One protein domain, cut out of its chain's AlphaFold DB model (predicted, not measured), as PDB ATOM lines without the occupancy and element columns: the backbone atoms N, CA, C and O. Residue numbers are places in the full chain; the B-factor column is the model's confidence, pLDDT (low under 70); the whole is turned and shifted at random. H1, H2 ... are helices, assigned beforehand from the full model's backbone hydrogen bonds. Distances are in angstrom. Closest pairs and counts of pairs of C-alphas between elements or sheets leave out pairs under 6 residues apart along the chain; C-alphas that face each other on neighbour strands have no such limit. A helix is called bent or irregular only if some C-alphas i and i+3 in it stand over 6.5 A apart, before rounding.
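This is residues 13 to 186 of the 653 residues of the protein "HNH endonuclease" of Moorea sp. SIO3C2 (UniProt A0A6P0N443). A long helical hairpin of H2 and H3 makes the length of a rod, with a head of shorter helices, H1, H6, H7, H8 and H9, at the end where H2 begins. After H3 a wide loop swings aside through H4, its residues 107 to 113 and 116 to 123 sticking out, and returns to H2 at H5. The printed part has 174 residues with nine named helices, H1 to H9 in order, and no named strand: all helix. It is loose, radius of gyration of the C-alphas 21.4 A, spanning 72 by 33 by 25 A.

H1, residues 19 to 23, touches H2, residues 26 to 64, only at the corner, at C-alphas Leu 20 and Trp 29, the closest, 5.9 A. Residues 48 to 63 of the hub H2 alone touch H3, residues 69 to 93, its hairpin partner: opposite ways, a shallow tilt of 17 degrees, closest C-alphas Ser 55 and Gly 78, 4.4 A. H4, residues 103 to 110, touches no helix. H2 only just touches H5, residues 123 to 127, with 3 pairs of C-alphas within 8 A, and by residues 30 to 37 alone H6, residues 133 to 144, closest C-alphas Ala 34 and Ile 139, 5.7 A. H7, residues 146 to 155, touches H2 and H9, residues 181 to 186; H8, residues 158 to 174, touches H1 and H6. Every O i to N i+4 pair is within hydrogen-bond range in H1, H2, H5, H6 and H9, against 19 of 21 in H3, 3 of 4 in H4, 5 of 6 in H7 and 11 of 13 in H8.

H2 runs 57.1 A from C-alpha 26 (26.627, 38.430, 89.079), H3 37.5 A, and H8 25.7 A; H9 ends at C-alpha 186 (20.407, 47.762, 105.421). H3, only just, and H8 are irregular: C-alphas 69 and 72 are 6.52 A apart, C-alphas 159 and 162 7.3 A.

The C-alphas of Ala 67 and Ile 155, the farthest apart, are 72.3 A apart. The printed part has no cut; H4 to H5 is the long link. Mean pLDDT of the printed part is 72.9, with residues 94 to 125 among those under 70.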
ATOM      1  N   THR A  13      34.948  23.686  94.672       70.56
ATOM      2  CA  THR A  13      34.225  22.900  93.663       70.56
ATOM      3  C   THR A  13      32.713  22.899  93.888       70.56
ATOM      4  O   THR A  13      31.957  22.620  92.955       70.56
ATOM      5  N   GLU A  14      32.247  23.293  95.078       77.38
ATOM      6  CA  GLU A  14      30.822  23.434  95.374       77.38
ATOM      7  C   GLU A  14      30.221  24.752  94.853       77.38
ATOM      8  O   GLU A  14      28.999  24.911  94.859       77.38
ATOM      9  N   PHE A  15      31.028  25.697  94.361       86.25
ATOM     10  CA  PHE A  15      30.557  27.014  93.921       86.25
ATOM     11  C   PHE A  15      30.802  27.255  92.428       86.25
ATOM     12  O   PHE A  15      31.771  26.753  91.854       86.25
ATOM     13  N   PRO A  16      29.975  28.087  91.765       86.62
ATOM     14  CA  PRO A  16      30.313  28.568  90.436       86.62
ATOM     15  C   PRO A  16      31.616  29.374  90.486       86.62
ATOM     16  O   PRO A  16      31.905  30.062  91.467       86.62
ATOM     17  N   HIS A  17      32.392  29.326  89.403       85.25
ATOM     18  CA  HIS A  17      33.727  29.919  89.380       85.25
ATOM     19  C   HIS A  17      33.708  31.420  89.777       85.25
ATOM     20  O   HIS A  17      32.973  32.197  89.149       85.25
ATOM     21  N   PRO A  18      34.519  31.863  90.764       82.31
ATOM     22  CA  PRO A  18      34.495  33.238  91.285       82.31
ATOM     23  C   PRO A  18      34.768  34.328  90.243       82.31
ATOM     24  O   PRO A  18      34.354  35.472  90.420       82.31
ATOM     25  N   SER A  19      35.415  33.987  89.123       82.25
ATOM     26  CA  SER A  19      35.640  34.937  88.022       82.25
ATOM     27  C   SER A  19      34.354  35.569  87.487       82.25
ATOM     28  O   SER A  19      34.402  36.714  87.053       82.25
ATOM     29  N   LEU A  20      33.207  34.882  87.552       86.00
ATOM     30  CA  LEU A  20      31.923  35.462  87.138       86.00
ATOM     31  C   LEU A  20      31.529  36.634  88.046       86.00
ATOM     32  O   LEU A  20      31.082  37.671  87.561       86.00
ATOM     33  N   LEU A  21      31.768  36.517  89.358       86.75
ATOM     34  CA  LEU A  21      31.557  37.624  90.287       86.75
ATOM     35  C   LEU A  21      32.543  38.759  90.018       86.75
ATOM     36  O   LEU A  21      32.126  39.913  89.998       86.75
ATOM     37  N   ILE A  22      33.816  38.458  89.750       85.81
ATOM     38  CA  ILE A  22      34.845  39.476  89.474       85.81
ATOM     39  C   ILE A  22      34.522  40.259  88.193       85.81
ATOM     40  O   ILE A  22      34.585  41.488  88.191       85.81
ATOM     41  N   ASN A  23      34.099  39.561  87.137       86.81
ATOM     42  CA  ASN A  23      33.816  40.136  85.820       86.81
ATOM     43  C   ASN A  23      32.478  40.891  85.744       86.81
ATOM     44  O   ASN A  23      32.224  41.582  84.763       86.81
ATOM     45  N   GLY A  24      31.637  40.805  86.782       83.94
ATOM     46  CA  GLY A  24      30.336  41.481  86.823       83.94
ATOM     47  C   GLY A  24      29.157  40.646  86.326       83.94
ATOM     48  O   GLY A  24      28.033  41.141  86.346       83.94
ATOM     49  N   ASP A  25      29.371  39.371  85.997       90.19
ATOM     50  CA  ASP A  25      28.338  38.394  85.625       90.19
ATOM     51  C   ASP A  25      27.606  37.840  86.866       90.19
ATOM     52  O   ASP A  25      27.417  36.633  87.040       90.19
ATOM     53  N   ILE A  26      27.199  38.741  87.763       89.56
ATOM     54  CA  ILE A  26      26.627  38.430  89.079       89.56
ATOM     55  C   ILE A  26      25.359  37.584  88.944       89.56
ATOM     56  O   ILE A  26      25.221  36.556  89.602       89.56
ATOM     57  N   ASP A  27      24.463  37.979  88.041       87.88
ATOM     58  CA  ASP A  27      23.183  37.301  87.827       87.88
ATOM     59  C   ASP A  27      23.386  35.849  87.362       87.88
ATOM     60  O   ASP A  27      22.657  34.945  87.775       87.88
ATOM     61  N   VAL A  28      24.408  35.615  86.531       86.25
ATOM     62  CA  VAL A  28      24.779  34.281  86.040       86.25
ATOM     63  C   VAL A  28      25.346  33.440  87.177       86.25
ATOM     64  O   VAL A  28      24.988  32.269  87.307       86.25
ATOM     65  N   TRP A  29      26.205  34.025  88.014       92.62
ATOM     66  CA  TRP A  29      26.781  33.333  89.164       92.62
ATOM     67  C   TRP A  29      25.699  32.907  90.170       92.62
ATOM     68  O   TRP A  29      25.629  31.733  90.527       92.62
ATOM     69  N   ILE A  30      24.796  33.821  90.548       87.75
ATOM     70  CA  ILE A  30      23.703  33.570  91.504       87.75
ATOM     71  C   ILE A  30      22.766  32.466  90.991       87.75
ATOM     72  O   ILE A  30      22.470  31.519  91.721       87.75
ATOM     73  N   ARG A  31      22.344  32.533  89.717       86.25
ATOM     74  CA  ARG A  31      21.483  31.499  89.111       86.25
ATOM     75  C   ARG A  31      22.172  30.136  89.053       86.25
ATOM     76  O   ARG A  31      21.543  29.132  89.375       86.25
ATOM     77  N   ARG A  32      23.462  30.093  88.698       88.88
ATOM     78  CA  ARG A  32      24.239  28.842  88.699       88.88
ATOM     79  C   ARG A  32      24.348  28.243  90.095       88.88
ATOM     80  O   ARG A  32      24.191  27.037  90.230       88.88
ATOM     81  N   ARG A  33      24.566  29.059  91.131       91.75
ATOM     82  CA  ARG A  33      24.622  28.557  92.510       91.75
ATOM     83  C   ARG A  33      23.276  27.987  92.954       91.75
ATOM     84  O   ARG A  33      23.248  26.889  93.502       91.75
ATOM     85  N   ALA A  34      22.171  28.676  92.666       84.62
ATOM     86  CA  ALA A  34      20.833  28.161  92.957       84.62
ATOM     87  C   ALA A  34      20.583  26.813  92.256       84.62
ATOM     88  O   ALA A  34      20.120  25.868  92.887       84.62
ATOM     89  N   GLN A  35      20.967  26.689  90.982       86.06
ATOM     90  CA  GLN A  35      20.854  25.434  90.238       86.06
ATOM     91  C   GLN A  35      21.707  24.306  90.846       86.06
ATOM     92  O   GLN A  35      21.199  23.204  91.036       86.06
ATOM     93  N   MET A  36      22.966  24.578  91.212       89.00
ATOM     94  CA  MET A  36      23.846  23.585  91.852       89.00
ATOM     95  C   MET A  36      23.258  23.046  93.163       89.00
ATOM     96  O   MET A  36      23.386  21.860  93.456       89.00
ATOM     97  N   LEU A  37      22.579  23.895  93.943       86.06
ATOM     98  CA  LEU A  37      21.888  23.482  95.166       86.06
ATOM     99  C   LEU A  37      20.683  22.575  94.868       86.06
ATOM    100  O   LEU A  37      20.502  21.560  95.539       86.06
ATOM    101  N   VAL A  38      19.890  22.871  93.834       83.50
ATOM    102  CA  VAL A  38      18.797  21.977  93.405       83.50
ATOM    103  C   VAL A  38      19.346  20.619  92.955       83.50
ATOM    104  O   VAL A  38      18.861  19.579  93.395       83.50
ATOM    105  N   GLU A  39      20.400  20.610  92.137       87.19
ATOM    106  CA  GLU A  39      21.042  19.379  91.658       87.19
ATOM    107  C   GLU A  39      21.632  18.553  92.814       87.19
ATOM    108  O   GLU A  39      21.471  17.328  92.851       87.19
ATOM    109  N   LYS A  40      22.256  19.208  93.806       87.75
ATOM    110  CA  LYS A  40      22.750  18.559  95.032       87.75
ATOM    111  C   LYS A  40      21.607  17.897  95.804       87.75
ATOM    112  O   LYS A  40      21.727  16.728  96.166       87.75
ATOM    113  N   SER A  41      20.486  18.598  95.987       84.81
ATOM    114  CA  SER A  41      19.285  18.055  96.638       84.81
ATOM    115  C   SER A  41      18.760  16.807  95.923       84.81
ATOM    116  O   SER A  41      18.552  15.772  96.554       84.81
ATOM    117  N   GLN A  42      18.619  16.860  94.595       83.31
ATOM    118  CA  GLN A  42      18.138  15.731  93.790       83.31
ATOM    119  C   GLN A  42      19.083  14.524  93.866       83.31
ATOM    120  O   GLN A  42      18.639  13.385  94.010       83.31
ATOM    121  N   LYS A  43      20.400  14.752  93.822       85.06
ATOM    122  CA  LYS A  43      21.394  13.679  93.953       85.06
ATOM    123  C   LYS A  43      21.349  13.027  95.341       85.06
ATOM    124  O   LYS A  43      21.383  11.797  95.438       85.06
ATOM    125  N   SER A  44      21.237  13.832  96.398       82.06
ATOM    126  CA  SER A  44      21.085  13.345  97.775       82.06
ATOM    127  C   SER A  44      19.783  12.567  97.957       82.06
ATOM    128  O   SER A  44      19.800  11.491  98.553       82.06
ATOM    129  N   GLN A  45      18.679  13.044  97.370       82.94
ATOM    130  CA  GLN A  45      17.400  12.336  97.344       82.94
ATOM    131  C   GLN A  45      17.561  10.937  96.754       82.94
ATOM    132  O   GLN A  45      17.257   9.956  97.425       82.94
ATOM    133  N   VAL A  46      18.096  10.826  95.534       79.69
ATOM    134  CA  VAL A  46      18.278   9.530  94.863       79.69
ATOM    135  C   VAL A  46      19.108   8.564  95.720       79.69
ATOM    136  O   VAL A  46      18.748   7.394  95.840       79.69
ATOM    137  N   SER A  47      20.178   9.043  96.363       77.75
ATOM    138  CA  SER A  47      21.048   8.222  97.220       77.75
ATOM    139  C   SER A  47      20.360   7.736  98.506       77.75
ATOM    140  O   SER A  47      20.411   6.546  98.840       77.75
ATOM    141  N   CYS A  48      19.693   8.644  99.229       78.81
ATOM    142  CA  CYS A  48      18.970   8.322 100.461       78.81
ATOM    143  C   CYS A  48      17.822   7.352 100.186       78.81
ATOM    144  O   CYS A  48      17.646   6.362 100.896       78.81
ATOM    145  N   GLU A  49      17.065   7.618  99.128       79.25
ATOM    146  CA  GLU A  49      15.920   6.812  98.743       79.25
ATOM    147  C   GLU A  49      16.326   5.415  98.265       79.25
ATOM    148  O   GLU A  49      15.757   4.425  98.725       79.25
ATOM    149  N   ALA A  50      17.382   5.299  97.452       77.19
ATOM    150  CA  ALA A  50      17.927   4.001  97.053       77.19
ATOM    151  C   ALA A  50      18.371   3.166  98.268       77.19
ATOM    152  O   ALA A  50      18.115   1.961  98.328       77.19
ATOM    153  N   SER A  51      18.988   3.808  99.265       76.31
ATOM    154  CA  SER A  51      19.459   3.155 100.494       76.31
ATOM    155  C   SER A  51      18.300   2.686 101.389       76.31
ATOM    156  O   SER A  51      18.345   1.571 101.925       76.31
ATOM    157  N   LYS A  52      17.224   3.481 101.508       78.81
ATOM    158  CA  LYS A  52      15.980   3.079 102.192       78.81
ATOM    159  C   LYS A  52      15.303   1.915 101.474       78.81
ATOM    160  O   LYS A  52      15.013   0.910 102.116       78.81
ATOM    161  N   SER A  53      15.114   2.005 100.156       73.25
ATOM    162  CA  SER A  53      14.499   0.942  99.352       73.25
ATOM    163  C   SER A  53      15.282  -0.369  99.422       73.25
ATOM    164  O   SER A  53      14.677  -1.427  99.589       73.25
ATOM    165  N   LEU A  54      16.618  -0.317  99.363       76.06
ATOM    166  CA  LEU A  54      17.467  -1.498  99.523       76.06
ATOM    167  C   LEU A  54      17.279  -2.133 100.907       76.06
ATOM    168  O   LEU A  54      17.090  -3.343 101.014       76.06
ATOM    169  N   SER A  55      17.266  -1.316 101.960       76.12
ATOM    170  CA  SER A  55      17.054  -1.784 103.333       76.12
ATOM    171  C   SER A  55      15.673  -2.428 103.511       76.12
ATOM    172  O   SER A  55      15.564  -3.505 104.098       76.12
ATOM    173  N   THR A  56      14.619  -1.838 102.936       72.94
ATOM    174  CA  THR A  56      13.263  -2.408 102.932       72.94
ATOM    175  C   THR A  56      13.194  -3.726 102.159       72.94
ATOM    176  O   THR A  56      12.575  -4.677 102.636       72.94
ATOM    177  N   ALA A  57      13.860  -3.830 101.005       70.75
ATOM    178  CA  ALA A  57      13.919  -5.068 100.229       70.75
ATOM    179  C   ALA A  57      14.614  -6.202 101.004       70.75
ATOM    180  O   ALA A  57      14.152  -7.343 100.980       70.75
ATOM    181  N   VAL A  58      15.679  -5.886 101.750       75.94
ATOM    182  CA  VAL A  58      16.379  -6.845 102.622       75.94
ATOM    183  C   VAL A  58      15.475  -7.323 103.769       75.94
ATOM    184  O   VAL A  58      15.442  -8.521 104.060       75.94
ATOM    185  N   ILE A  59      14.681  -6.428 104.373       72.25
ATOM    186  CA  ILE A  59      13.673  -6.804 105.381       72.25
ATOM    187  C   ILE A  59      12.617  -7.731 104.765       72.25
ATOM    188  O   ILE A  59      12.324  -8.784 105.331       72.25
ATOM    189  N   ALA A  60      12.073  -7.373 103.597       69.06
ATOM    190  CA  ALA A  60      11.050  -8.160 102.912       69.06
ATOM    191  C   ALA A  60      11.555  -9.569 102.568       69.06
ATOM    192  O   ALA A  60      10.869 -10.551 102.850       69.06
ATOM    193  N   ALA A  61      12.781  -9.685 102.048       73.19
ATOM    194  CA  ALA A  61      13.422 -10.974 101.795       73.19
ATOM    195  C   ALA A  61      13.507 -11.829 103.071       73.19
ATOM    196  O   ALA A  61      13.193 -13.018 103.043       73.19
ATOM    197  N   GLY A  62      13.846 -11.218 104.210       76.19
ATOM    198  CA  GLY A  62      13.825 -11.892 105.505       76.19
ATOM    199  C   GLY A  62      12.431 -12.381 105.920       76.19
ATOM    200  O   GLY A  62      12.291 -13.524 106.349       76.19
ATOM    201  N   VAL A  63      11.383 -11.576 105.720       73.25
ATOM    202  CA  VAL A  63       9.987 -11.960 106.016       73.25
ATOM    203  C   VAL A  63       9.524 -13.138 105.149       73.25
ATOM    204  O   VAL A  63       8.913 -14.080 105.660       73.25
ATOM    205  N   PHE A  64       9.865 -13.153 103.858       74.00
ATOM    206  CA  PHE A  64       9.556 -14.284 102.969       74.00
ATOM    207  C   PHE A  64      10.308 -15.564 103.350       74.00
ATOM    208  O   PHE A  64       9.832 -16.667 103.088       74.00
ATOM    209  N   MET A  65      11.449 -15.433 104.025       77.06
ATOM    210  CA  MET A  65      12.217 -16.552 104.568       77.06
ATOM    211  C   MET A  65      11.793 -16.940 105.995       77.06
ATOM    212  O   MET A  65      12.496 -17.730 106.614       77.06
ATOM    213  N   SER A  66      10.675 -16.428 106.528       71.00
ATOM    214  CA  SER A  66      10.277 -16.548 107.950       71.00
ATOM    215  C   SER A  66      10.174 -17.976 108.508       71.00
ATOM    216  O   SER A  66      10.262 -18.162 109.720       71.00
ATOM    217  N   ALA A  67      10.061 -19.000 107.655       73.31
ATOM    218  CA  ALA A  67      10.142 -20.408 108.056       73.31
ATOM    219  C   ALA A  67      11.577 -20.882 108.394       73.31
ATOM    220  O   ALA A  67      11.758 -21.959 108.960       73.31
ATOM    221  N   ASN A  68      12.604 -20.101 108.046       79.75
ATOM    222  CA  ASN A  68      14.011 -20.375 108.323       79.75
ATOM    223  C   ASN A  68      14.476 -19.545 109.536       79.75
ATOM    224  O   ASN A  68      14.369 -18.319 109.493       79.75
ATOM    225  N   PRO A  69      15.054 -20.150 110.590       78.31
ATOM    226  CA  PRO A  69      15.577 -19.416 111.749       78.31
ATOM    227  C   PRO A  69      16.680 -18.399 111.400       78.31
ATOM    228  O   PRO A  69      16.912 -17.459 112.156       78.31
ATOM    229  N   LEU A  70      17.328 -18.528 110.236       81.12
ATOM    230  CA  LEU A  70      18.296 -17.550 109.729       81.12
ATOM    231  C   LEU A  70      17.649 -16.282 109.148       81.12
ATOM    232  O   LEU A  70      18.364 -15.317 108.897       81.12
ATOM    233  N   SER A  71      16.322 -16.241 108.970       80.06
ATOM    234  CA  SER A  71      15.580 -15.057 108.494       80.06
ATOM    235  C   SER A  71      15.725 -13.832 109.396       80.06
ATOM    236  O   SER A  71      15.598 -12.701 108.928       80.06
ATOM    237  N   ILE A  72      16.064 -14.033 110.671       77.25
ATOM    238  CA  ILE A  72      16.299 -12.939 111.615       77.25
ATOM    239  C   ILE A  72      17.515 -12.085 111.227       77.25
ATOM    240  O   ILE A  72      17.538 -10.892 111.513       77.25
ATOM    241  N   ILE A  73      18.503 -12.669 110.537       73.94
ATOM    242  CA  ILE A  73      19.737 -11.988 110.127       73.94
ATOM    243  C   ILE A  73      19.453 -10.890 109.086       73.94
ATOM    244  O   ILE A  73      19.792  -9.738 109.357       73.94
ATOM    245  N   PRO A  74      18.817 -11.167 107.928       70.81
ATOM    246  CA  PRO A  74      18.464 -10.117 106.976       70.81
ATOM    247  C   PRO A  74      17.453  -9.119 107.554       70.81
ATOM    248  O   PRO A  74      17.601  -7.929 107.305       70.81
ATOM    249  N   ILE A  75      16.492  -9.539 108.389       71.00
ATOM    250  CA  ILE A  75      15.570  -8.595 109.054       71.00
ATOM    251  C   ILE A  75      16.346  -7.608 109.938       71.00
ATOM    252  O   ILE A  75      16.123  -6.401 109.852       71.00
ATOM    253  N   ALA A  76      17.282  -8.100 110.753       73.69
ATOM    254  CA  ALA A  76      18.100  -7.258 111.622       73.69
ATOM    255  C   ALA A  76      19.036  -6.337 110.823       73.69
ATOM    256  O   ALA A  76      19.121  -5.148 111.125       73.69
ATOM    257  N   LEU A  77      19.702  -6.854 109.784       76.12
ATOM    258  CA  LEU A  77      20.601  -6.063 108.935       76.12
ATOM    259  C   LEU A  77      19.849  -4.998 108.131       76.12
ATOM    260  O   LEU A  77      20.286  -3.851 108.090       76.12
ATOM    261  N   GLY A  78      18.707  -5.351 107.537       74.38
ATOM    262  CA  GLY A  78      17.855  -4.412 106.812       74.38
ATOM    263  C   GLY A  78      17.245  -3.361 107.739       74.38
ATOM    264  O   GLY A  78      17.261  -2.177 107.416       74.38
ATOM    265  N   GLY A  79      16.796  -3.756 108.936       70.94
ATOM    266  CA  GLY A  79      16.315  -2.828 109.960       70.94
ATOM    267  C   GLY A  79      17.399  -1.856 110.436       70.94
ATOM    268  O   GLY A  79      17.162  -0.652 110.498       70.94
ATOM    269  N   MET A  80      18.608  -2.353 110.710       76.69
ATOM    270  CA  MET A  80      19.739  -1.517 111.121       76.69
ATOM    271  C   MET A  80      20.187  -0.574 110.000       76.69
ATOM    272  O   MET A  80      20.411   0.605 110.263       76.69
ATOM    273  N   GLY A  81      20.268  -1.061 108.757       74.00
ATOM    274  CA  GLY A  81      20.573  -0.242 107.581       74.00
ATOM    275  C   GLY A  81      19.566   0.892 107.404       74.00
ATOM    276  O   GLY A  81      19.962   2.050 107.295       74.00
ATOM    277  N   TYR A  82      18.273   0.580 107.513       79.00
ATOM    278  CA  TYR A  82      17.198   1.567 107.433       79.00
ATOM    279  C   TYR A  82      17.326   2.651 108.506       79.00
ATOM    280  O   TYR A  82      17.286   3.845 108.206       79.00
ATOM    281  N   ILE A  83      17.520   2.235 109.762       75.69
ATOM    282  CA  ILE A  83      17.694   3.140 110.900       75.69
ATOM    283  C   ILE A  83      18.909   4.046 110.669       75.69
ATOM    284  O   ILE A  83      18.793   5.261 110.808       75.69
ATOM    285  N   MET A  84      20.048   3.482 110.261       77.56
ATOM    286  CA  MET A  84      21.268   4.246 109.987       77.56
ATOM    287  C   MET A  84      21.070   5.262 108.859       77.56
ATOM    288  O   MET A  84      21.502   6.402 109.004       77.56
ATOM    289  N   THR A  85      20.374   4.904 107.775       78.62
ATOM    290  CA  THR A  85      20.057   5.840 106.684       78.62
ATOM    291  C   THR A  85      19.142   6.974 107.149       78.62
ATOM    292  O   THR A  85      19.389   8.127 106.808       78.62
ATOM    293  N   VAL A  86      18.124   6.684 107.966       74.81
ATOM    294  CA  VAL A  86      17.229   7.713 108.534       74.81
ATOM    295  C   VAL A  86      17.980   8.640 109.497       74.81
ATOM    296  O   VAL A  86      17.736   9.846 109.510       74.81
ATOM    297  N   PHE A  87      18.908   8.106 110.296       74.00
ATOM    298  CA  PHE A  87      19.745   8.919 111.179       74.00
ATOM    299  C   PHE A  87      20.746   9.777 110.404       74.00
ATOM    300  O   PHE A  87      20.877  10.955 110.728       74.00
ATOM    301  N   ALA A  88      21.404   9.228 109.380       74.25
ATOM    302  CA  ALA A  88      22.288   9.989 108.499       74.25
ATOM    303  C   ALA A  88      21.524  11.137 107.820       74.25
ATOM    304  O   ALA A  88      21.926  12.289 107.932       74.25
ATOM    305  N   GLU A  89      20.341  10.859 107.262       78.75
ATOM    306  CA  GLU A  89      19.485  11.893 106.670       78.75
ATOM    307  C   GLU A  89      19.084  12.971 107.685       78.75
ATOM    308  O   GLU A  89      19.053  14.156 107.346       78.75
ATOM    309  N   ARG A  90      18.793  12.599 108.938       75.38
ATOM    310  CA  ARG A  90      18.490  13.580 109.985       75.38
ATOM    311  C   ARG A  90      19.682  14.486 110.268       75.38
ATOM    312  O   ARG A  90      19.479  15.689 110.432       75.38
ATOM    313  N   MET A  91      20.884  13.923 110.378       70.88
ATOM    314  CA  MET A  91      22.095  14.708 110.628       70.88
ATOM    315  C   MET A  91      22.384  15.658 109.464       70.88
ATOM    316  O   MET A  91      22.701  16.819 109.708       70.88
ATOM    317  N   ASP A  92      22.184  15.198 108.230       70.44
ATOM    318  CA  ASP A  92      22.506  15.971 107.031       70.44
ATOM    319  C   ASP A  92      21.449  17.043 106.719       70.44
ATOM    320  O   ASP A  92      21.781  18.169 106.354       70.44
ATOM    321  N   THR A  93      20.158  16.728 106.877       74.00
ATOM    322  CA  THR A  93      19.049  17.585 106.407       74.00
ATOM    323  C   THR A  93      18.287  18.307 107.520       74.00
ATOM    324  O   THR A  93      17.469  19.191 107.233       74.00
ATOM    325  N   GLY A  94      18.501  17.914 108.780       66.00
ATOM    326  CA  GLY A  94      17.763  18.390 109.953       66.00
ATOM    327  C   GLY A  94      16.334  17.841 110.084       66.00
ATOM    328  O   GLY A  94      15.630  18.209 111.025       66.00
ATOM    329  N   GLN A  95      15.879  16.973 109.172       68.25
ATOM    330  CA  GLN A  95      14.511  16.443 109.149       68.25
ATOM    331  C   GLN A  95      14.474  14.915 109.242       68.25
ATOM    332  O   GLN A  95      15.355  14.220 108.751       68.25
ATOM    333  N   PHE A  96      13.418  14.385 109.863       63.72
ATOM    334  CA  PHE A  96      13.139  12.949 109.889       63.72
ATOM    335  C   PHE A  96      12.195  12.568 108.749       63.72
ATOM    336  O   PHE A  96      11.049  13.019 108.734       63.72
ATOM    337  N   ARG A  97      12.632  11.687 107.840       68.12
ATOM    338  CA  ARG A  97      11.765  11.115 106.796       68.12
ATOM    339  C   ARG A  97      11.732   9.600 106.875       68.12
ATOM    340  O   ARG A  97      12.633   8.905 106.416       68.12
ATOM    341  N   LEU A  98      10.650   9.104 107.462       60.69
ATOM    342  CA  LEU A  98      10.455   7.694 107.787       60.69
ATOM    343  C   LEU A  98       9.959   6.831 106.629       60.69
ATOM    344  O   LEU A  98       9.872   5.628 106.831       60.69
ATOM    345  N   ILE A  99       9.599   7.392 105.473       59.78
ATOM    346  CA  ILE A  99       9.031   6.640 104.345       59.78
ATOM    347  C   ILE A  99       9.837   6.986 103.089       59.78
ATOM    348  O   ILE A  99      10.075   8.176 102.864       59.78
ATOM    349  N   PRO A 100      10.281   5.994 102.296       55.75
ATOM    350  CA  PRO A 100      10.912   6.273 101.020       55.75
ATOM    351  C   PRO A 100       9.894   6.811  99.996       55.75
ATOM    352  O   PRO A 100       8.780   6.304  99.887       55.75
ATOM    353  N   MET A 101      10.277   7.837  99.240       53.03
ATOM    354  CA  MET A 101       9.472   8.518  98.222       53.03
ATOM    355  C   MET A 101       9.548   7.880  96.820       53.03
ATOM    356  O   MET A 101       8.911   8.383  95.897       53.03
ATOM    357  N   ILE A 102      10.316   6.802  96.605       46.69
ATOM    358  CA  ILE A 102      10.382   6.148  95.284       46.69
ATOM    359  C   ILE A 102       9.073   5.397  94.994       46.69
ATOM    360  O   ILE A 102       8.654   4.525  95.758       46.69
ATOM    361  N   GLY A 103       8.475   5.692  93.834       39.28
ATOM    362  CA  GLY A 103       7.169   5.200  93.372       39.28
ATOM    363  C   GLY A 103       6.962   3.676  93.344       39.28
ATOM    364  O   GLY A 103       5.826   3.233  93.272       39.28
ATOM    365  N   GLY A 104       8.013   2.864  93.494       36.56
ATOM    366  CA  GLY A 104       7.888   1.402  93.591       36.56
ATOM    367  C   GLY A 104       7.352   0.887  94.937       36.56
ATOM    368  O   GLY A 104       6.795  -0.206  94.987       36.56
ATOM    369  N   LEU A 105       7.484   1.648  96.037       38.41
ATOM    370  CA  LEU A 105       6.843   1.292  97.318       38.41
ATOM    371  C   LEU A 105       5.392   1.799  97.385       38.41
ATOM    372  O   LEU A 105       4.573   1.206  98.082       38.41
ATOM    373  N   TYR A 106       5.068   2.856  96.631       40.41
ATOM    374  CA  TYR A 106       3.706   3.380  96.504       40.41
ATOM    375  C   TYR A 106       2.759   2.334  95.901       40.41
ATOM    376  O   TYR A 106       1.716   2.097  96.494       40.41
ATOM    377  N   GLU A 107       3.151   1.618  94.841       38.56
ATOM    378  CA  GLU A 107       2.335   0.525  94.269       38.56
ATOM    379  C   GLU A 107       2.115  -0.643  95.255       38.56
ATOM    380  O   GLU A 107       1.046  -1.250  95.285       38.56
ATOM    381  N   LEU A 108       3.090  -0.945  96.125       38.41
ATOM    382  CA  LEU A 108       2.953  -1.976  97.167       38.41
ATOM    383  C   LEU A 108       2.083  -1.522  98.357       38.41
ATOM    384  O   LEU A 108       1.424  -2.351  98.983       38.41
ATOM    385  N   LEU A 109       2.062  -0.222  98.667       36.03
ATOM    386  CA  LEU A 109       1.235   0.378  99.724       36.03
ATOM    387  C   LEU A 109      -0.183   0.735  99.246       36.03
ATOM    388  O   LEU A 109      -1.111   0.754 100.055       36.03
ATOM    389  N   GLU A 110      -0.375   0.934  97.943       38.25
ATOM    390  CA  GLU A 110      -1.677   1.106  97.291       38.25
ATOM    391  C   GLU A 110      -2.495  -0.198  97.349       38.25
ATOM    392  O   GLU A 110      -3.685  -0.170  97.659       38.25
ATOM    393  N   ILE A 111      -1.831  -1.358  97.239       38.94
ATOM    394  CA  ILE A 111      -2.422  -2.683  97.515       38.94
ATOM    395  C   ILE A 111      -2.813  -2.844  99.003       38.94
ATOM    396  O   ILE A 111      -3.703  -3.629  99.330       38.94
ATOM    397  N   ALA A 112      -2.196  -2.080  99.913       36.16
ATOM    398  CA  ALA A 112      -2.451  -2.121 101.358       36.16
ATOM    399  C   ALA A 112      -3.388  -1.002 101.874       36.16
ATOM    400  O   ALA A 112      -3.672  -0.948 103.074       36.16
ATOM    401  N   GLY A 113      -3.893  -0.125 100.998       29.56
ATOM    402  CA  GLY A 113      -4.948   0.847 101.316       29.56
ATOM    403  C   GLY A 113      -4.582   1.922 102.349       29.56
ATOM    404  O   GLY A 113      -5.467   2.442 103.038       29.56
ATOM    405  N   GLN A 114      -3.299   2.262 102.498       42.47
ATOM    406  CA  GLN A 114      -2.845   3.252 103.480       42.47
ATOM    407  C   GLN A 114      -1.926   4.307 102.874       42.47
ATOM    408  O   GLN A 114      -0.711   4.185 102.991       42.47
ATOM    409  N   ILE A 115      -2.485   5.394 102.331       37.22
ATOM    410  CA  ILE A 115      -1.742   6.657 102.203       37.22
ATOM    411  C   ILE A 115      -2.661   7.844 102.562       37.22
ATOM    412  O   ILE A 115      -3.788   7.904 102.067       37.22
ATOM    413  N   PRO A 116      -2.231   8.757 103.456       34.97
ATOM    414  CA  PRO A 116      -2.902  10.030 103.708       34.97
ATOM    415  C   PRO A 116      -2.589  11.051 102.601       34.97
ATOM    416  O   PRO A 116      -1.461  11.113 102.120       34.97
ATOM    417  N   GLU A 117      -3.583  11.860 102.222       35.41
ATOM    418  CA  GLU A 117      -3.430  12.979 101.281       35.41
ATOM    419  C   GLU A 117      -2.271  13.903 101.691       35.41
ATOM    420  O   GLU A 117      -2.217  14.384 102.826       35.41
ATOM    421  N   GLU A 118      -1.344  14.163 100.762       40.47
ATOM    422  CA  GLU A 118      -0.283  15.152 100.944       40.47
ATOM    423  C   GLU A 118      -0.884  16.547 101.179       40.47
ATOM    424  O   GLU A 118      -1.564  17.118 100.321       40.47
ATOM    425  N   GLU A 119      -0.549  17.147 102.320       37.62
ATOM    426  CA  GLU A 119      -0.617  18.591 102.510       37.62
ATOM    427  C   GLU A 119       0.243  19.238 101.407       37.62
ATOM    428  O   GLU A 119       1.414  18.886 101.248       37.62
ATOM    429  N   LYS A 120      -0.352  20.109 100.577       35.00
ATOM    430  CA  LYS A 120       0.278  20.690  99.376       35.00
ATOM    431  C   LYS A 120       1.463  21.593  99.744       35.00
ATOM    432  O   LYS A 120       1.364  22.817  99.713       35.00
ATOM    433  N   ILE A 121       2.603  20.989 100.066       42.69
ATOM    434  CA  ILE A 121       3.896  21.665 100.147       42.69
ATOM    435  C   ILE A 121       4.215  22.169  98.731       42.69
ATOM    436  O   ILE A 121       4.209  21.359  97.798       42.69
ATOM    437  N   PRO A 122       4.477  23.478  98.533       51.44
ATOM    438  CA  PRO A 122       4.822  24.010  97.221       51.44
ATOM    439  C   PRO A 122       6.001  23.244  96.616       51.44
ATOM    440  O   PRO A 122       6.974  22.959  97.313       51.44
ATOM    441  N   GLN A 123       5.917  22.941  95.319       65.06
ATOM    442  CA  GLN A 123       6.865  22.091  94.589       65.06
ATOM    443  C   GLN A 123       8.340  22.463  94.840       65.06
ATOM    444  O   GLN A 123       9.166  21.591  95.091       65.06
ATOM    445  N   PHE A 124       8.646  23.760  94.911       67.44
ATOM    446  CA  PHE A 124       9.978  24.276  95.243       67.44
ATOM    447  C   PHE A 124      10.537  23.742  96.577       67.44
ATOM    448  O   PHE A 124      11.696  23.349  96.659       67.44
ATOM    449  N   PHE A 125       9.719  23.678  97.634       67.75
ATOM    450  CA  PHE A 125      10.163  23.168  98.936       67.75
ATOM    451  C   PHE A 125      10.380  21.651  98.929       67.75
ATOM    452  O   PHE A 125      11.193  21.156  99.712       67.75
ATOM    453  N   LYS A 126       9.703  20.919  98.030       70.38
ATOM    454  CA  LYS A 126       9.978  19.494  97.793       70.38
ATOM    455  C   LYS A 126      11.334  19.308  97.104       70.38
ATOM    456  O   LYS A 126      12.102  18.436  97.496       70.38
ATOM    457  N   GLU A 127      11.660  20.165  96.141       73.88
ATOM    458  CA  GLU A 127      12.909  20.088  95.369       73.88
ATOM    459  C   GLU A 127      14.161  20.344  96.215       73.88
ATOM    460  O   GLU A 127      15.205  19.752  95.956       73.88
ATOM    461  N   ILE A 128      14.063  21.155  97.272       78.44
ATOM    462  CA  ILE A 128      15.194  21.499  98.158       78.44
ATOM    463  C   ILE A 128      15.214  20.692  99.467       78.44
ATOM    464  O   ILE A 128      15.963  20.994 100.400       78.44
ATOM    465  N   ALA A 129      14.359  19.677  99.578       76.75
ATOM    466  CA  ALA A 129      14.116  18.957 100.820       76.75
ATOM    467  C   ALA A 129      15.386  18.270 101.371       76.75
ATOM    468  O   ALA A 129      15.590  18.235 102.591       76.75
ATOM    469  N   TYR A 130      16.262  17.767 100.503       81.62
ATOM    470  CA  TYR A 130      17.451  16.991 100.877       81.62
ATOM    471  C   TYR A 130      18.715  17.844 101.054       81.62
ATOM    472  O   TYR A 130      19.814  17.306 101.152       81.62
ATOM    473  N   LEU A 131      18.558  19.167 101.132       82.62
ATOM    474  CA  LEU A 131      19.627  20.089 101.506       82.62
ATOM    475  C   LEU A 131      19.781  20.215 103.025       82.62
ATOM    476  O   LEU A 131      18.819  20.022 103.787       82.62
ATOM    477  N   SER A 132      20.981  20.607 103.453       83.75
ATOM    478  CA  SER A 132      21.235  20.999 104.838       83.75
ATOM    479  C   SER A 132      20.458  22.269 105.215       83.75
ATOM    480  O   SER A 132      20.042  23.034 104.338       83.75
ATOM    481  N   PRO A 133      20.235  22.543 106.513       77.81
ATOM    482  CA  PRO A 133      19.550  23.760 106.948       77.81
ATOM    483  C   PRO A 133      20.183  25.053 106.412       77.81
ATOM    484  O   PRO A 133      19.460  25.959 106.000       77.81
ATOM    485  N   ALA A 134      21.517  25.124 106.358       80.25
ATOM    486  CA  ALA A 134      22.241  26.276 105.821       80.25
ATOM    487  C   ALA A 134      22.001  26.456 104.314       80.25
ATOM    488  O   ALA A 134      21.671  27.553 103.864       80.25
ATOM    489  N   GLU A 135      22.070  25.371 103.545       85.56
ATOM    490  CA  GLU A 135      21.831  25.385 102.097       85.56
ATOM    491  C   GLU A 135      20.365  25.688 101.746       85.56
ATOM    492  O   GLU A 135      20.088  26.341 100.742       85.56
ATOM    493  N   LYS A 136      19.411  25.270 102.591       81.12
ATOM    494  CA  LYS A 136      17.994  25.653 102.464       81.12
ATOM    495  C   LYS A 136      17.809  27.155 102.640       81.12
ATOM    496  O   LYS A 136      17.136  27.786 101.828       81.12
ATOM    497  N   SER A 137      18.415  27.738 103.674       78.12
ATOM    498  CA  SER A 137      18.411  29.191 103.872       78.12
ATOM    499  C   SER A 137      19.049  29.914 102.680       78.12
ATOM    500  O   SER A 137      18.504  30.911 102.208       78.12
ATOM    501  N   GLU A 138      20.155  29.382 102.156       86.06
ATOM    502  CA  GLU A 138      20.876  29.925 101.002       86.06
ATOM    503  C   GLU A 138      20.015  29.927  99.730       86.06
ATOM    504  O   GLU A 138      19.845  30.977  99.117       86.06
ATOM    505  N   ILE A 139      19.409  28.801  99.339       83.88
ATOM    506  CA  ILE A 139      18.590  28.747  98.116       83.88
ATOM    507  C   ILE A 139      17.309  29.584  98.225       83.88
ATOM    508  O   ILE A 139      16.894  30.203  97.244       83.88
ATOM    509  N   ILE A 140      16.706  29.671  99.416       77.38
ATOM    510  CA  ILE A 140      15.575  30.571  99.677       77.38
ATOM    511  C   ILE A 140      16.027  32.025  99.496       77.38
ATOM    512  O   ILE A 140      15.361  32.793  98.805       77.38
ATOM    513  N   MET A 141      17.178  32.401 100.056       84.69
ATOM    514  CA  MET A 141      17.753  33.733  99.883       84.69
ATOM    515  C   MET A 141      18.018  34.033  98.396       84.69
ATOM    516  O   MET A 141      17.554  35.053  97.888       84.69
ATOM    517  N   LEU A 142      18.703  33.136  97.681       83.75
ATOM    518  CA  LEU A 142      19.034  33.293  96.260       83.75
ATOM    519  C   LEU A 142      17.788  33.433  95.373       83.75
ATOM    520  O   LEU A 142      17.815  34.188  94.405       83.75
ATOM    521  N   THR A 143      16.708  32.718  95.702       78.94
ATOM    522  CA  THR A 143      15.473  32.690  94.902       78.94
ATOM    523  C   THR A 143      14.578  33.890  95.205       78.94
ATOM    524  O   THR A 143      14.121  34.570  94.291       78.94
ATOM    525  N   TYR A 144      14.340  34.189  96.485       76.62
ATOM    526  CA  TYR A 144      13.377  35.217  96.893       76.62
ATOM    527  C   TYR A 144      13.979  36.619  97.035       76.62
ATOM    528  O   TYR A 144      13.225  37.589  97.040       76.62
ATOM    529  N   LYS A 145      15.307  36.743  97.168       77.12
ATOM    530  CA  LYS A 145      16.025  38.025  97.324       77.12
ATOM    531  C   LYS A 145      17.035  38.273  96.201       77.12
ATOM    532  O   LYS A 145      18.010  39.004  96.378       77.12
ATOM    533  N   PHE A 146      16.821  37.633  95.049       80.31
ATOM    534  CA  PHE A 146      17.709  37.704  93.889       80.31
ATOM    535  C   PHE A 146      18.078  39.151  93.529       80.31
ATOM    536  O   PHE A 146      19.253  39.492  93.407       80.31
ATOM    537  N   ASN A 147      17.069  40.019  93.403       79.31
ATOM    538  CA  ASN A 147      17.248  41.397  92.948       79.31
ATOM    539  C   ASN A 147      18.057  42.237  93.942       79.31
ATOM    540  O   ASN A 147      18.915  43.020  93.536       79.31
ATOM    541  N   GLU A 148      17.797  42.076  95.237       80.12
ATOM    542  CA  GLU A 148      18.471  42.778  96.324       80.12
ATOM    543  C   GLU A 148      19.953  42.388  96.382       80.12
ATOM    544  O   GLU A 148      20.828  43.258  96.400       80.12
ATOM    545  N   ILE A 149      20.238  41.086  96.312       80.94
ATOM    546  CA  ILE A 149      21.604  40.551  96.320       80.94
ATOM    547  C   ILE A 149      22.362  41.023  95.078       80.94
ATOM    548  O   ILE A 149      23.456  41.577  95.204       80.94
ATOM    549  N   SER A 150      21.765  40.890  93.887       84.69
ATOM    550  CA  SER A 150      22.365  41.370  92.638       84.69
ATOM    551  C   SER A 150      22.651  42.870  92.685       84.69
ATOM    552  O   SER A 150      23.731  43.305  92.277       84.69
ATOM    553  N   LYS A 151      21.718  43.680  93.201       83.56
ATOM    554  CA  LYS A 151      21.884  45.135  93.313       83.56
ATOM    555  C   LYS A 151      23.084  45.491  94.186       83.56
ATOM    556  O   LYS A 151      23.891  46.321  93.780       83.56
ATOM    557  N   ILE A 152      23.229  44.859  95.347       78.00
ATOM    558  CA  ILE A 152      24.316  45.180  96.278       78.00
ATOM    559  C   ILE A 152      25.654  44.656  95.767       78.00
ATOM    560  O   ILE A 152      26.633  45.402  95.761       78.00
ATOM    561  N   MET A 153      25.697  43.442  95.217       83.75
ATOM    562  CA  MET A 153      26.913  42.907  94.602       83.75
ATOM    563  C   MET A 153      27.443  43.793  93.462       83.75
ATOM    564  O   MET A 153      28.655  43.903  93.285       83.75
ATOM    565  N   ARG A 154      26.567  44.484  92.717       87.12
ATOM    566  CA  ARG A 154      26.976  45.440  91.668       87.12
ATOM    567  C   ARG A 154      27.653  46.698  92.223       87.12
ATOM    568  O   ARG A 154      28.455  47.304  91.521       87.12
ATOM    569  N   ILE A 155      27.343  47.085  93.460       83.12
ATOM    570  CA  ILE A 155      27.820  48.316  94.114       83.12
ATOM    571  C   ILE A 155      29.209  48.129  94.762       83.12
ATOM    572  O   ILE A 155      29.903  49.108  95.065       83.12
ATOM    573  N   VAL A 156      29.630  46.877  94.953       80.12
ATOM    574  CA  VAL A 156      30.901  46.490  95.579       80.12
ATOM    575  C   VAL A 156      31.929  46.016  94.548       80.12
ATOM    576  O   VAL A 156      31.584  45.575  93.443       80.12
ATOM    577  N   GLY A 157      33.211  46.141  94.903       80.75
ATOM    578  CA  GLY A 157      34.332  45.740  94.051       80.75
ATOM    579  C   GLY A 157      34.327  44.237  93.764       80.75
ATOM    580  O   GLY A 157      33.973  43.443  94.631       80.75
ATOM    581  N   GLY A 158      34.728  43.849  92.549       83.19
ATOM    582  CA  GLY A 158      34.676  42.459  92.080       83.19
ATOM    583  C   GLY A 158      35.360  41.451  93.009       83.19
ATOM    584  O   GLY A 158      34.829  40.364  93.214       83.19
ATOM    585  N   GLU A 159      36.487  41.839  93.610       81.81
ATOM    586  CA  GLU A 159      37.315  40.965  94.454       81.81
ATOM    587  C   GLU A 159      36.678  40.611  95.807       81.81
ATOM    588  O   GLU A 159      36.984  39.560  96.351       81.81
ATOM    589  N   VAL A 160      35.751  41.429  96.326       83.25
ATOM    590  CA  VAL A 160      35.120  41.212  97.648       83.25
ATOM    591  C   VAL A 160      33.707  40.625  97.566       83.25
ATOM    592  O   VAL A 160      33.091  40.316  98.583       83.25
ATOM    593  N   ARG A 161      33.156  40.456  96.354       86.62
ATOM    594  CA  ARG A 161      31.768  39.992  96.145       86.62
ATOM    595  C   ARG A 161      31.497  38.616  96.745       86.62
ATOM    596  O   ARG A 161      30.409  38.397  97.272       86.62
ATOM    597  N   PHE A 162      32.465  37.704  96.665       87.38
ATOM    598  CA  PHE A 162      32.314  36.351  97.202       87.38
ATOM    599  C   PHE A 162      32.327  36.331  98.738       87.38
ATOM    600  O   PHE A 162      31.537  35.617  99.347       87.38
ATOM    601  N   ASP A 163      33.137  37.168  99.386       81.38
ATOM    602  CA  ASP A 163      33.138  37.255 100.852       81.38
ATOM    603  C   ASP A 163      31.853  37.891 101.384       81.38
ATOM    604  O   ASP A 163      31.262  37.404 102.349       81.38
ATOM    605  N   ILE A 164      31.357  38.924 100.699       81.94
ATOM    606  CA  ILE A 164      30.066  39.547 101.013       81.94
ATOM    607  C   ILE A 164      28.929  38.538 100.850       81.94
ATOM    608  O   ILE A 164      28.052  38.458 101.709       81.94
ATOM    609  N   TYR A 165      28.965  37.734  99.785       87.44
ATOM    610  CA  TYR A 165      28.028  36.633  99.589       87.44
ATOM    611  C   TYR A 165      28.024  35.658 100.773       87.44
ATOM    612  O   TYR A 165      26.973  35.387 101.351       87.44
ATOM    613  N   ARG A 166      29.203  35.161 101.167       84.62
ATOM    614  CA  ARG A 166      29.349  34.212 102.281       84.62
ATOM    615  C   ARG A 166      28.786  34.776 103.574       84.62
ATOM    616  O   ARG A 166      28.068  34.093 104.303       84.62
ATOM    617  N   HIS A 167      29.099  36.036 103.843       79.19
ATOM    618  CA  HIS A 167      28.637  36.709 105.039       79.19
ATOM    619  C   HIS A 167      27.111  36.898 105.034       79.19
ATOM    620  O   HIS A 167      26.464  36.700 106.063       79.19
ATOM    621  N   ALA A 168      26.518  37.190 103.872       80.00
ATOM    622  CA  ALA A 168      25.069  37.224 103.705       80.00
ATOM    623  C   ALA A 168      24.432  35.865 104.037       80.00
ATOM    624  O   ALA A 168      23.505  35.814 104.843       80.00
ATOM    625  N   CYS A 169      24.966  34.763 103.497       83.12
ATOM    626  CA  CYS A 169      24.470  33.412 103.782       83.12
ATOM    627  C   CYS A 169      24.499  33.084 105.281       83.12
ATOM    628  O   CYS A 169      23.508  32.590 105.819       83.12
ATOM    629  N   ALA A 170      25.605  33.393 105.967       77.19
ATOM    630  CA  ALA A 170      25.752  33.128 107.399       77.19
ATOM    631  C   ALA A 170      24.688  33.860 108.235       77.19
ATOM    632  O   ALA A 170      24.114  33.292 109.163       77.19
ATOM    633  N   VAL A 171      24.383  35.105 107.875       74.38
ATOM    634  CA  VAL A 171      23.429  35.947 108.610       74.38
ATOM    635  C   VAL A 171      21.994  35.539 108.337       74.38
ATOM    636  O   VAL A 171      21.192  35.450 109.265       74.38
ATOM    637  N   PHE A 172      21.676  35.229 107.080       74.00
ATOM    638  CA  PHE A 172      20.374  34.676 106.721       74.00
ATOM    639  C   PHE A 172      20.101  33.348 107.416       74.00
ATOM    640  O   PHE A 172      18.978  33.107 107.852       74.00
ATOM    641  N   HIS A 173      21.120  32.500 107.539       76.94
ATOM    642  CA  HIS A 173      20.997  31.253 108.272       76.94
ATOM    643  C   HIS A 173      20.779  31.496 109.775       76.94
ATOM    644  O   HIS A 173      19.851  30.934 110.352       76.94
ATOM    645  N   ALA A 174      21.563  32.386 110.392       74.00
ATOM    646  CA  ALA A 174      21.478  32.693 111.822       74.00
ATOM    647  C   ALA A 174      20.173  33.394 112.246       74.00
ATOM    648  O   ALA A 174      19.796  33.332 113.413       74.00
ATOM    649  N   ALA A 175      19.485  34.080 111.329       67.56
ATOM    650  CA  ALA A 175      18.273  34.825 111.659       67.56
ATOM    651  C   ALA A 175      17.062  33.936 111.997       67.56
ATOM    652  O   ALA A 175      16.107  34.449 112.577       67.56
ATOM    653  N   GLU A 176      17.064  32.652 111.607       60.50
ATOM    654  CA  GLU A 176      15.972  31.673 111.814       60.50
ATOM    655  C   GLU A 176      14.556  32.162 111.405       60.50
ATOM    656  O   GLU A 176      13.541  31.559 111.759       60.50
ATOM    657  N   ARG A 177      14.456  33.248 110.623       59.56
ATOM    658  CA  ARG A 177      13.206  33.866 110.154       59.56
ATOM    659  C   ARG A 177      13.365  34.454 108.758       59.56
ATOM    660  O   ARG A 177      14.470  34.764 108.321       59.56
ATOM    661  N   ILE A 178      12.241  34.680 108.079       55.34
ATOM    662  CA  ILE A 178      12.228  35.406 106.804       55.34
ATOM    663  C   ILE A 178      12.576  36.874 107.081       55.34
ATOM    664  O   ILE A 178      11.815  37.593 107.729       55.34
ATOM    665  N   ILE A 179      13.740  37.305 106.599       57.03
ATOM    666  CA  ILE A 179      14.227  38.683 106.712       57.03
ATOM    667  C   ILE A 179      13.506  39.562 105.668       57.03
ATOM    668  O   ILE A 179      13.325  39.165 104.505       57.03
ATOM    669  N   SER A 180      13.053  40.751 106.072       64.25
ATOM    670  CA  SER A 180      12.397  41.722 105.181       64.25
ATOM    671  C   SER A 180      13.374  42.300 104.144       64.25
ATOM    672  O   SER A 180      14.580  42.318 104.361       64.25
ATOM    673  N   ASN A 181      12.877  42.784 102.998       63.16
ATOM    674  CA  ASN A 181      13.743  43.380 101.960       63.16
ATOM    675  C   ASN A 181      14.545  44.585 102.483       63.16
ATOM    676  O   ASN A 181      15.686  44.799 102.072       63.16
ATOM    677  N   GLU A 182      13.956  45.348 103.401       70.06
ATOM    678  CA  GLU A 182      14.580  46.503 104.048       70.06
ATOM    679  C   GLU A 182      15.739  46.071 104.949       70.06
ATOM    680  O   GLU A 182      16.840  46.593 104.806       70.06
ATOM    681  N   GLU A 183      15.542  45.056 105.794       65.50
ATOM    682  CA  GLU A 183      16.600  44.501 106.649       65.50
ATOM    683  C   GLU A 183      17.767  43.931 105.826       65.50
ATOM    684  O   GLU A 183      18.924  44.160 106.167       65.50
ATOM    685  N   VAL A 184      17.480  43.243 104.716       65.19
ATOM    686  CA  VAL A 184      18.506  42.720 103.795       65.19
ATOM    687  C   VAL A 184      19.314  43.853 103.172       65.19
ATOM    688  O   VAL A 184      20.538  43.772 103.098       65.19
ATOM    689  N   THR A 185      18.631  44.918 102.748       69.75
ATOM    690  CA  THR A 185      19.269  46.086 102.136       69.75
ATOM    691  C   THR A 185      20.170  46.796 103.142       69.75
ATOM    692  O   THR A 185      21.351  46.964 102.864       69.75
ATOM    693  N   ILE A 186      19.653  47.108 104.336       74.12
ATOM    694  CA  ILE A 186      20.407  47.762 105.421       74.12
ATOM    695  C   ILE A 186      21.647  46.943 105.787       74.12
ATOM    696  O   ILE A 186      22.743  47.485 105.927       74.12
TER     697      ILE A 186